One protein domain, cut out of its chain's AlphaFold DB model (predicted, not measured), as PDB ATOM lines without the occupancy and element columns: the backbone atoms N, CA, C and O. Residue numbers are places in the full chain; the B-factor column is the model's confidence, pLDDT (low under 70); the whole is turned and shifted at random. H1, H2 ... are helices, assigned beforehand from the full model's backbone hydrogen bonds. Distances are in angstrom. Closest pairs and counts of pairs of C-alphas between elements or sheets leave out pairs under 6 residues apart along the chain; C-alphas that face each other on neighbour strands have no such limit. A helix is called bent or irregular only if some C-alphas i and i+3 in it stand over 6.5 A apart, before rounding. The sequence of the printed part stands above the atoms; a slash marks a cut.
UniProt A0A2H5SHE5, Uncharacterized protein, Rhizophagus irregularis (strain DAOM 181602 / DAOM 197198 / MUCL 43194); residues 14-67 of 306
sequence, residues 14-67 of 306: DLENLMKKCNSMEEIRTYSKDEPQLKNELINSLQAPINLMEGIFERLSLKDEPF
ATOM      1  N   ASP A  14      61.957 -57.275 100.263       90.94
ATOM      2  CA  ASP A  14      61.664 -57.027 101.674       90.94
ATOM      3  C   ASP A  14      60.357 -56.239 101.844       90.94
ATOM      4  O   ASP A  14      59.522 -56.600 102.680       90.94
ATOM      5  N   LEU A  15      60.125 -55.234 100.994       90.25
ATOM      6  CA  LEU A  15      58.899 -54.439 100.993       90.25
ATOM      7  C   LEU A  15      57.702 -55.211 100.428       90.25
ATOM      8  O   LEU A  15      56.598 -55.068 100.949       90.25
ATOM      9  N   GLU A  16      57.897 -56.113  99.462       92.31
ATOM     10  CA  GLU A  16      56.841 -57.041  99.037       92.31
ATOM     11  C   GLU A  16      56.405 -57.964 100.172       92.31
ATOM     12  O   GLU A  16      55.214 -58.200 100.387       92.31
ATOM     13  N   ASN A  17      57.361 -58.492 100.938       90.31
ATOM     14  CA  ASN A  17      57.050 -59.333 102.088       90.31
ATOM     15  C   ASN A  17      56.321 -58.555 103.191       90.31
ATOM     16  O   ASN A  17      55.507 -59.141 103.907       90.31
ATOM     17  N   LEU A  18      56.593 -57.257 103.326       88.00
ATOM     18  CA  LEU A  18      55.856 -56.362 104.213       88.00
ATOM     19  C   LEU A  18      54.433 -56.107 103.686       88.00
ATOM     20  O   LEU A  18      53.466 -56.283 104.426       88.00
ATOM     21  N   MET A  19      54.285 -55.798 102.396       88.00
ATOM     22  CA  MET A  19      52.990 -55.576 101.747       88.00
ATOM     23  C   MET A  19      52.084 -56.804 101.803       88.00
ATOM     24  O   MET A  19      50.894 -56.667 102.059       88.00
ATOM     25  N   LYS A  20      52.632 -58.016 101.656       88.50
ATOM     26  CA  LYS A  20      51.879 -59.278 101.795       88.50
ATOM     27  C   LYS A  20      51.272 -59.486 103.183       88.50
ATOM     28  O   LYS A  20      50.334 -60.266 103.315       88.50
ATOM     29  N   LYS A  21      51.819 -58.843 104.218       87.50
ATOM     30  CA  LYS A  21      51.268 -58.900 105.581       87.50
ATOM     31  C   LYS A  21      50.127 -57.906 105.784       87.50
ATOM     32  O   LYS A  21      49.372 -58.072 106.736       87.50
ATOM     33  N   CYS A  22      50.014 -56.902 104.914       86.81
ATOM     34  CA  CYS A  22      48.993 -55.872 104.998       86.81
ATOM     35  C   CYS A  22      47.690 -56.359 104.352       86.81
ATOM     36  O   CYS A  22      47.649 -56.665 103.162       86.81
ATOM     37  N   ASN A  23      46.606 -56.373 105.121       88.56
ATOM     38  CA  ASN A  23      45.267 -56.762 104.674       88.56
ATOM     39  C   ASN A  23      44.334 -55.557 104.486       88.56
ATOM     40  O   ASN A  23      43.211 -55.714 104.005       88.56
ATOM     41  N   SER A  24      44.766 -54.352 104.871       87.81
ATOM     42  CA  SER A  24      43.968 -53.131 104.760       87.81
ATOM     43  C   SER A  24      44.808 -51.907 104.385       87.81
ATOM     44  O   SER A  24      46.014 -51.850 104.621       87.81
ATOM     45  N   MET A  25      44.147 -50.878 103.845       84.94
ATOM     46  CA  MET A  25      44.782 -49.582 103.564       84.94
ATOM     47  C   MET A  25      45.282 -48.878 104.831       84.94
ATOM     48  O   MET A  25      46.213 -48.080 104.764       84.94
ATOM     49  N   GLU A  26      44.663 -49.142 105.980       87.12
ATOM     50  CA  GLU A  26      45.081 -48.579 107.263       87.12
ATOM     51  C   GLU A  26      46.384 -49.213 107.754       87.12
ATOM     52  O   GLU A  26      47.291 -48.496 108.175       87.12
ATOM     53  N   GLU A  27      46.529 -50.531 107.605       88.50
ATOM     54  CA  GLU A  27      47.782 -51.230 107.899       88.50
ATOM     55  C   GLU A  27      48.914 -50.719 107.006       88.50
ATOM     56  O   GLU A  27      49.955 -50.326 107.526       88.50
ATOM     57  N   ILE A  28      48.684 -50.607 105.689       89.06
ATOM     58  CA  ILE A  28      49.678 -50.059 104.746       89.06
ATOM     59  C   ILE A  28      50.127 -48.662 105.191       89.06
ATOM     60  O   ILE A  28      51.324 -48.381 105.250       89.06
ATOM     61  N   ARG A  29      49.180 -47.779 105.533       88.88
ATOM     62  CA  ARG A  29      49.482 -46.424 106.025       88.88
ATOM     63  C   ARG A  29      50.265 -46.440 107.331       88.88
ATOM     64  O   ARG A  29      51.131 -45.593 107.505       88.88
ATOM     65  N   THR A  30      49.960 -47.362 108.236       88.25
ATOM     66  CA  THR A  30      50.644 -47.471 109.530       88.25
ATOM     67  C   THR A  30      52.086 -47.921 109.323       88.25
ATOM     68  O   THR A  30      52.998 -47.217 109.742       88.25
ATOM     69  N   TYR A  31      52.310 -48.990 108.555       87.56
ATOM     70  CA  TYR A  31      53.659 -49.445 108.208       87.56
ATOM     71  C   TYR A  31      54.455 -48.406 107.412       87.56
ATOM     72  O   TYR A  31      55.656 -48.280 107.612       87.56
ATOM     73  N   SER A  32      53.798 -47.616 106.560       87.81
ATOM     74  CA  SER A  32      54.453 -46.535 105.808       87.81
ATOM     75  C   SER A  32      54.917 -45.368 106.689       87.81
ATOM     76  O   SER A  32      55.764 -44.590 106.252       87.81
ATOM     77  N   LYS A  33      54.353 -45.200 107.896       86.19
ATOM     78  CA  LYS A  33      54.846 -44.213 108.874       86.19
ATOM     79  C   LYS A  33      56.155 -44.676 109.506       86.19
ATOM     80  O   LYS A  33      57.048 -43.855 109.694       86.19
ATOM     81  N   ASP A  34      56.248 -45.967 109.811       86.19
ATOM     82  CA  ASP A  34      57.426 -46.562 110.446       86.19
ATOM     83  C   ASP A  34      58.561 -46.793 109.433       86.19
ATOM     84  O   ASP A  34      59.729 -46.602 109.762       86.19
ATOM     85  N   GLU A  35      58.219 -47.148 108.188       88.25
ATOM     86  CA  GLU A  35      59.155 -47.413 107.093       88.25
ATOM     87  C   GLU A  35      58.873 -46.478 105.897       88.25
ATOM     88  O   GLU A  35      58.097 -46.819 104.996       88.25
ATOM     89  N   PRO A  36      59.493 -45.284 105.835       86.38
ATOM     90  CA  PRO A  36      59.202 -44.293 104.795       86.38
ATOM     91  C   PRO A  36      59.615 -44.747 103.387       86.38
ATOM     92  O   PRO A  36      59.089 -44.238 102.395       86.38
ATOM     93  N   GLN A  37      60.520 -45.726 103.271       90.31
ATOM     94  CA  GLN A  37      60.885 -46.321 101.982       90.31
ATOM     95  C   GLN A  37      59.698 -47.028 101.324       90.31
ATOM     96  O   GLN A  37      59.514 -46.900 100.113       90.31
ATOM     97  N   LEU A  38      58.845 -47.685 102.123       90.06
ATOM     98  CA  LEU A  38      57.636 -48.345 101.634       90.06
ATOM     99  C   LEU A  38      56.731 -47.356 100.899       90.06
ATOM    100  O   LEU A  38      56.230 -47.664  99.823       90.06
ATOM    101  N   LYS A  39      56.550 -46.154 101.459       89.44
ATOM    102  CA  LYS A  39      55.721 -45.102 100.859       89.44
ATOM    103  C   LYS A  39      56.230 -44.725  99.470       89.44
ATOM    104  O   LYS A  39      55.454 -44.702  98.518       89.44
ATOM    105  N   ASN A  40      57.525 -44.437  99.359       89.62
ATOM    106  CA  ASN A  40      58.121 -43.963  98.112       89.62
ATOM    107  C   ASN A  40      58.145 -45.058  97.038       89.62
ATOM    108  O   ASN A  40      57.753 -44.799  95.902       89.62
ATOM    109  N   GLU A  41      58.551 -46.286  97.381       92.31
ATOM    110  CA  GLU A  41      58.522 -47.399  96.424       92.31
ATOM    111  C   GLU A  41      57.092 -47.741  95.996       92.31
ATOM    112  O   GLU A  41      56.857 -47.997  94.816       92.31
ATOM    113  N   LEU A  42      56.117 -47.681  96.909       91.69
ATOM    114  CA  LEU A  42      54.719 -47.926  96.570       91.69
ATOM    115  C   LEU A  42      54.180 -46.875  95.594       91.69
ATOM    116  O   LEU A  42      53.542 -47.250  94.612       91.69
ATOM    117  N   ILE A  43      54.470 -45.589  95.813       90.00
ATOM    118  CA  ILE A  43      54.102 -44.517  94.873       90.00
ATOM    119  C   ILE A  43      54.723 -44.782  93.498       90.00
ATOM    120  O   ILE A  43      54.012 -44.778  92.494       90.00
ATOM    121  N   ASN A  44      56.020 -45.096  93.453       92.50
ATOM    122  CA  ASN A  44      56.718 -45.379  92.199       92.50
ATOM    123  C   ASN A  44      56.129 -46.598  91.473       92.50
ATOM    124  O   ASN A  44      55.920 -46.545  90.264       92.50
ATOM    125  N   SER A  45      55.792 -47.663  92.207       94.25
ATOM    126  CA  SER A  45      55.216 -48.888  91.638       94.25
ATOM    127  C   SER A  45      53.850 -48.678  90.972       94.25
ATOM    128  O   SER A  45      53.440 -49.453  90.108       94.25
ATOM    129  N   LEU A  46      53.127 -47.628  91.372       92.50
ATOM    130  CA  LEU A  46      51.820 -47.271  90.824       92.50
ATOM    131  C   LEU A  46      51.924 -46.343  89.608       92.50
ATOM    132  O   LEU A  46      50.922 -46.132  88.925       92.50
ATOM    133  N   GLN A  47      53.106 -45.808  89.294       92.25
ATOM    134  CA  GLN A  47      53.247 -44.805  88.242       92.25
ATOM    135  C   GLN A  47      52.886 -45.358  86.856       92.25
ATOM    136  O   GLN A  47      52.199 -44.686  86.088       92.25
ATOM    137  N   ALA A  48      53.297 -46.590  86.541       89.19
ATOM    138  CA  ALA A  48      52.977 -47.236  85.270       89.19
ATOM    139  C   ALA A  48      51.457 -47.411  85.047       89.19
ATOM    140  O   ALA A  48      50.957 -46.941  84.018       89.19
ATOM    141  N   PRO A  49      50.682 -48.015  85.976       90.25
ATOM    142  CA  PRO A  49      49.234 -48.118  85.808       90.25
ATOM    143  C   PRO A  49      48.521 -46.758  85.853       90.25
ATOM    144  O   PRO A  49      47.534 -46.594  85.139       90.25
ATOM    145  N   ILE A  50      49.011 -45.777  86.621       90.00
ATOM    146  CA  ILE A  50      48.460 -44.410  86.609       90.00
ATOM    147  C   ILE A  50      48.618 -43.782  85.221       90.00
ATOM    148  O   ILE A  50      47.622 -43.363  84.640       90.00
ATOM    149  N   ASN A  51      49.823 -43.797  84.645       90.50
ATOM    150  CA  ASN A  51      50.080 -43.230  83.316       90.50
ATOM    151  C   ASN A  51      49.249 -43.925  82.223       90.50
ATOM    152  O   ASN A  51      48.762 -43.277  81.298       90.50
ATOM    153  N   LEU A  52      49.066 -45.248  82.327       89.00
ATOM    154  CA  LEU A  52      48.199 -46.000  81.417       89.00
ATOM    155  C   LEU A  52      46.750 -45.506  81.496       89.00
ATOM    156  O   LEU A  52      46.107 -45.314  80.465       89.00
ATOM    157  N   MET A  53      46.236 -45.322  82.712       88.69
ATOM    158  CA  MET A  53      44.877 -44.839  82.942       88.69
ATOM    159  C   MET A  53      44.701 -43.398  82.471       88.69
ATOM    160  O   MET A  53      43.712 -43.111  81.802       88.69
ATOM    161  N   GLU A  54      45.669 -42.527  82.755       90.06
ATOM    162  CA  GLU A  54      45.683 -41.147  82.272       90.06
ATOM    163  C   GLU A  54      45.601 -41.108  80.744       90.06
ATOM    164  O   GLU A  54      44.657 -40.543  80.198       90.06
ATOM    165  N   GLY A  55      46.471 -41.847  80.049       87.62
ATOM    166  CA  GLY A  55      46.444 -41.913  78.587       87.62
ATOM    167  C   GLY A  55      45.181 -42.564  78.006       87.62
ATOM    168  O   GLY A  55      44.843 -42.336  76.845       87.62
ATOM    169  N   ILE A  56      44.452 -43.398  78.759       86.75
ATOM    170  CA  ILE A  56      43.118 -43.865  78.346       86.75
ATOM    171  C   ILE A  56      42.104 -42.727  78.462       86.75
ATOM    172  O   ILE A  56      41.382 -42.494  77.499       86.75
ATOM    173  N   PHE A  57      42.055 -42.029  79.599       87.00
ATOM    174  CA  PHE A  57      41.086 -40.959  79.833       87.00
ATOM    175  C   PHE A  57      41.292 -39.758  78.911       87.00
ATOM    176  O   PHE A  57      40.317 -39.276  78.352       87.00
ATOM    177  N   GLU A  58      42.532 -39.333  78.669       87.88
ATOM    178  CA  GLU A  58      42.846 -38.201  77.780       87.88
ATOM    179  C   GLU A  58      42.414 -38.429  76.319       87.88
ATOM    180  O   GLU A  58      42.237 -37.476  75.565       87.88
ATOM    181  N   ARG A  59      42.223 -39.688  75.902       86.88
ATOM    182  CA  ARG A  59      41.713 -40.038  74.563       86.88
ATOM    183  C   ARG A  59      40.191 -40.035  74.472       86.88
ATOM    184  O   ARG A  59      39.652 -40.168  73.376       86.88
ATOM    185  N   LEU A  60      39.501 -39.963  75.604       86.31
ATOM    186  CA  LEU A  60      38.051 -39.946  75.646       86.31
ATOM    187  C   LEU A  60      37.555 -38.499  75.572       86.31
ATOM    188  O   LEU A  60      38.188 -37.569  76.074       86.31
ATOM    189  N   SER A  61      36.364 -38.329  75.015       89.69
ATOM    190  CA  SER A  61      35.612 -37.081  75.065       89.69
ATOM    191  C   SER A  61      34.135 -37.369  75.314       89.69
ATOM    192  O   SER A  61      33.635 -38.464  75.039       89.69
ATOM    193  N   LEU A  62      33.431 -36.391  75.872       86.75
ATOM    194  CA  LEU A  62      31.988 -36.415  76.047       86.75
ATOM    195  C   LEU A  62      31.413 -35.150  75.413       86.75
ATOM    196  O   LEU A  62      31.720 -34.055  75.860       86.75
ATOM    197  N   LYS A  63      30.563 -35.302  74.387       91.12
ATOM    198  CA  LYS A  63      29.983 -34.172  73.629       91.12
ATOM    199  C   LYS A  63      31.057 -33.212  73.091       91.12
ATOM    200  O   LYS A  63      30.956 -32.005  73.270       91.12
ATOM    201  N   ASP A  64      32.097 -33.781  72.482       88.50
ATOM    202  CA  ASP A  64      33.260 -33.061  71.943       88.50
ATOM    203  C   ASP A  64      34.133 -32.339  72.989       88.50
ATOM    204  O   ASP A  64      35.139 -31.728  72.632       88.50
ATOM    205  N   GLU A  65      33.830 -32.472  74.285       86.31
ATOM    206  CA  GLU A  65      34.693 -31.998  75.367       86.31
ATOM    207  C   GLU A  65      35.632 -33.122  75.834       86.31
ATOM    208  O   GLU A  65      35.162 -34.202  76.207       86.31
ATOM    209  N   PRO A  66      36.962 -32.923  75.810       89.38
ATOM    210  CA  PRO A  66      37.913 -33.940  76.241       89.38
ATOM    211  C   PRO A  66      37.859 -34.137  77.757       89.38
ATOM    212  O   PRO A  66      37.681 -33.185  78.520       89.38
ATOM    213  N   PHE A  67      38.073 -35.371  78.215       89.69
ATOM    214  CA  PHE A  67      38.286 -35.598  79.641       89.69
ATOM    215  C   PHE A  67      39.644 -35.037  80.074       89.69
ATOM    216  O   PHE A  67      40.647 -35.167  79.375       89.69
TER     217      PHE A  67
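What this domain is: This is residues 14 to 67 of the 306 residues of an uncharacterized protein of Rhizophagus irregularis (strain DAOM 181602 / DAOM 197198 / MUCL 43194) (UniProt A0A2H5SHE5). One long bent helix, H3, makes most of the length of this domain; at its beginning the short helices H1 and H2 gather loosely beside its first arm H3a as a small head, and past its second arm H3b a tail without a named element folds back on itself. Residues 43 to 53, within H3, stick out free, and so do residues 60 to 65 of the tail. The printed part has 54 residues with three named helices, in the order H1, H2, H3, and no named strand; its class is all helix. The whole is extended, with a radius of gyration of the C-alphas of 16.1 A and spans of 47 by 18 by 17 A.

Where its parts are: Find C-alpha 14 at (61.664, -57.027, 101.674), where H1 begins; it covers residues 14 to 19. Go on to H2, residues 25 to 34, 14.7 A from first to last C-alpha. Next look for H3, residues 36 to 57, which begins at C-alpha 36, (59.202, -44.293, 104.795). By its hydrogen bonds it was assigned as one helix, but it is bent: C-alphas 45 and 48 are 6.9 A apart. Its arms are H3a, residues 36 to 45, and H3b, residues 48 to 57, each 14.5 A from first to last C-alpha; H3b ends at C-alpha 57, (41.086, -40.959, 79.833).

How they stand to each other: Start at H1, which is close to H2 but not clearly touching it; their closest C-alphas, those of Met 19 and Ile 28, are 7.1 A apart. The two run opposite ways at a shallow tilt of 34.9 degrees, only just short of steep. H1 is also close to H3a but not clearly touching it, about perpendicular at 79 degrees, and the closest C-alphas, those of Leu 15 and Leu 38, are 6.3 A apart. Moving on, you will find that H2 and H3a touch only at the corner by their link, and only just, with 3 pairs of C-alphas within 8 A; the closest are those of Ser 32 and Lys 39, 5.3 A apart. They run opposite ways at a steep tilt of 51 degrees. At the bend, H3a and H3b stand at a steep tilt of 45 degrees. H3b is apart from H1 and from H2. In H1, H2, H3a and H3b every O i to N i+4 pair is within hydrogen-bond range. In the tail, residues 61 to 62 pair with residues 65 to 66, antiparallel.

The domain as a whole: Look from Asp 14 to Lys 63 for the two C-alphas farthest apart, 48.1 A. The printed part has no cut, and the links H1 to H2 and H2 to H3 are tight. The mean pLDDT of the printed part is 89.0, and no printed residue is under 70.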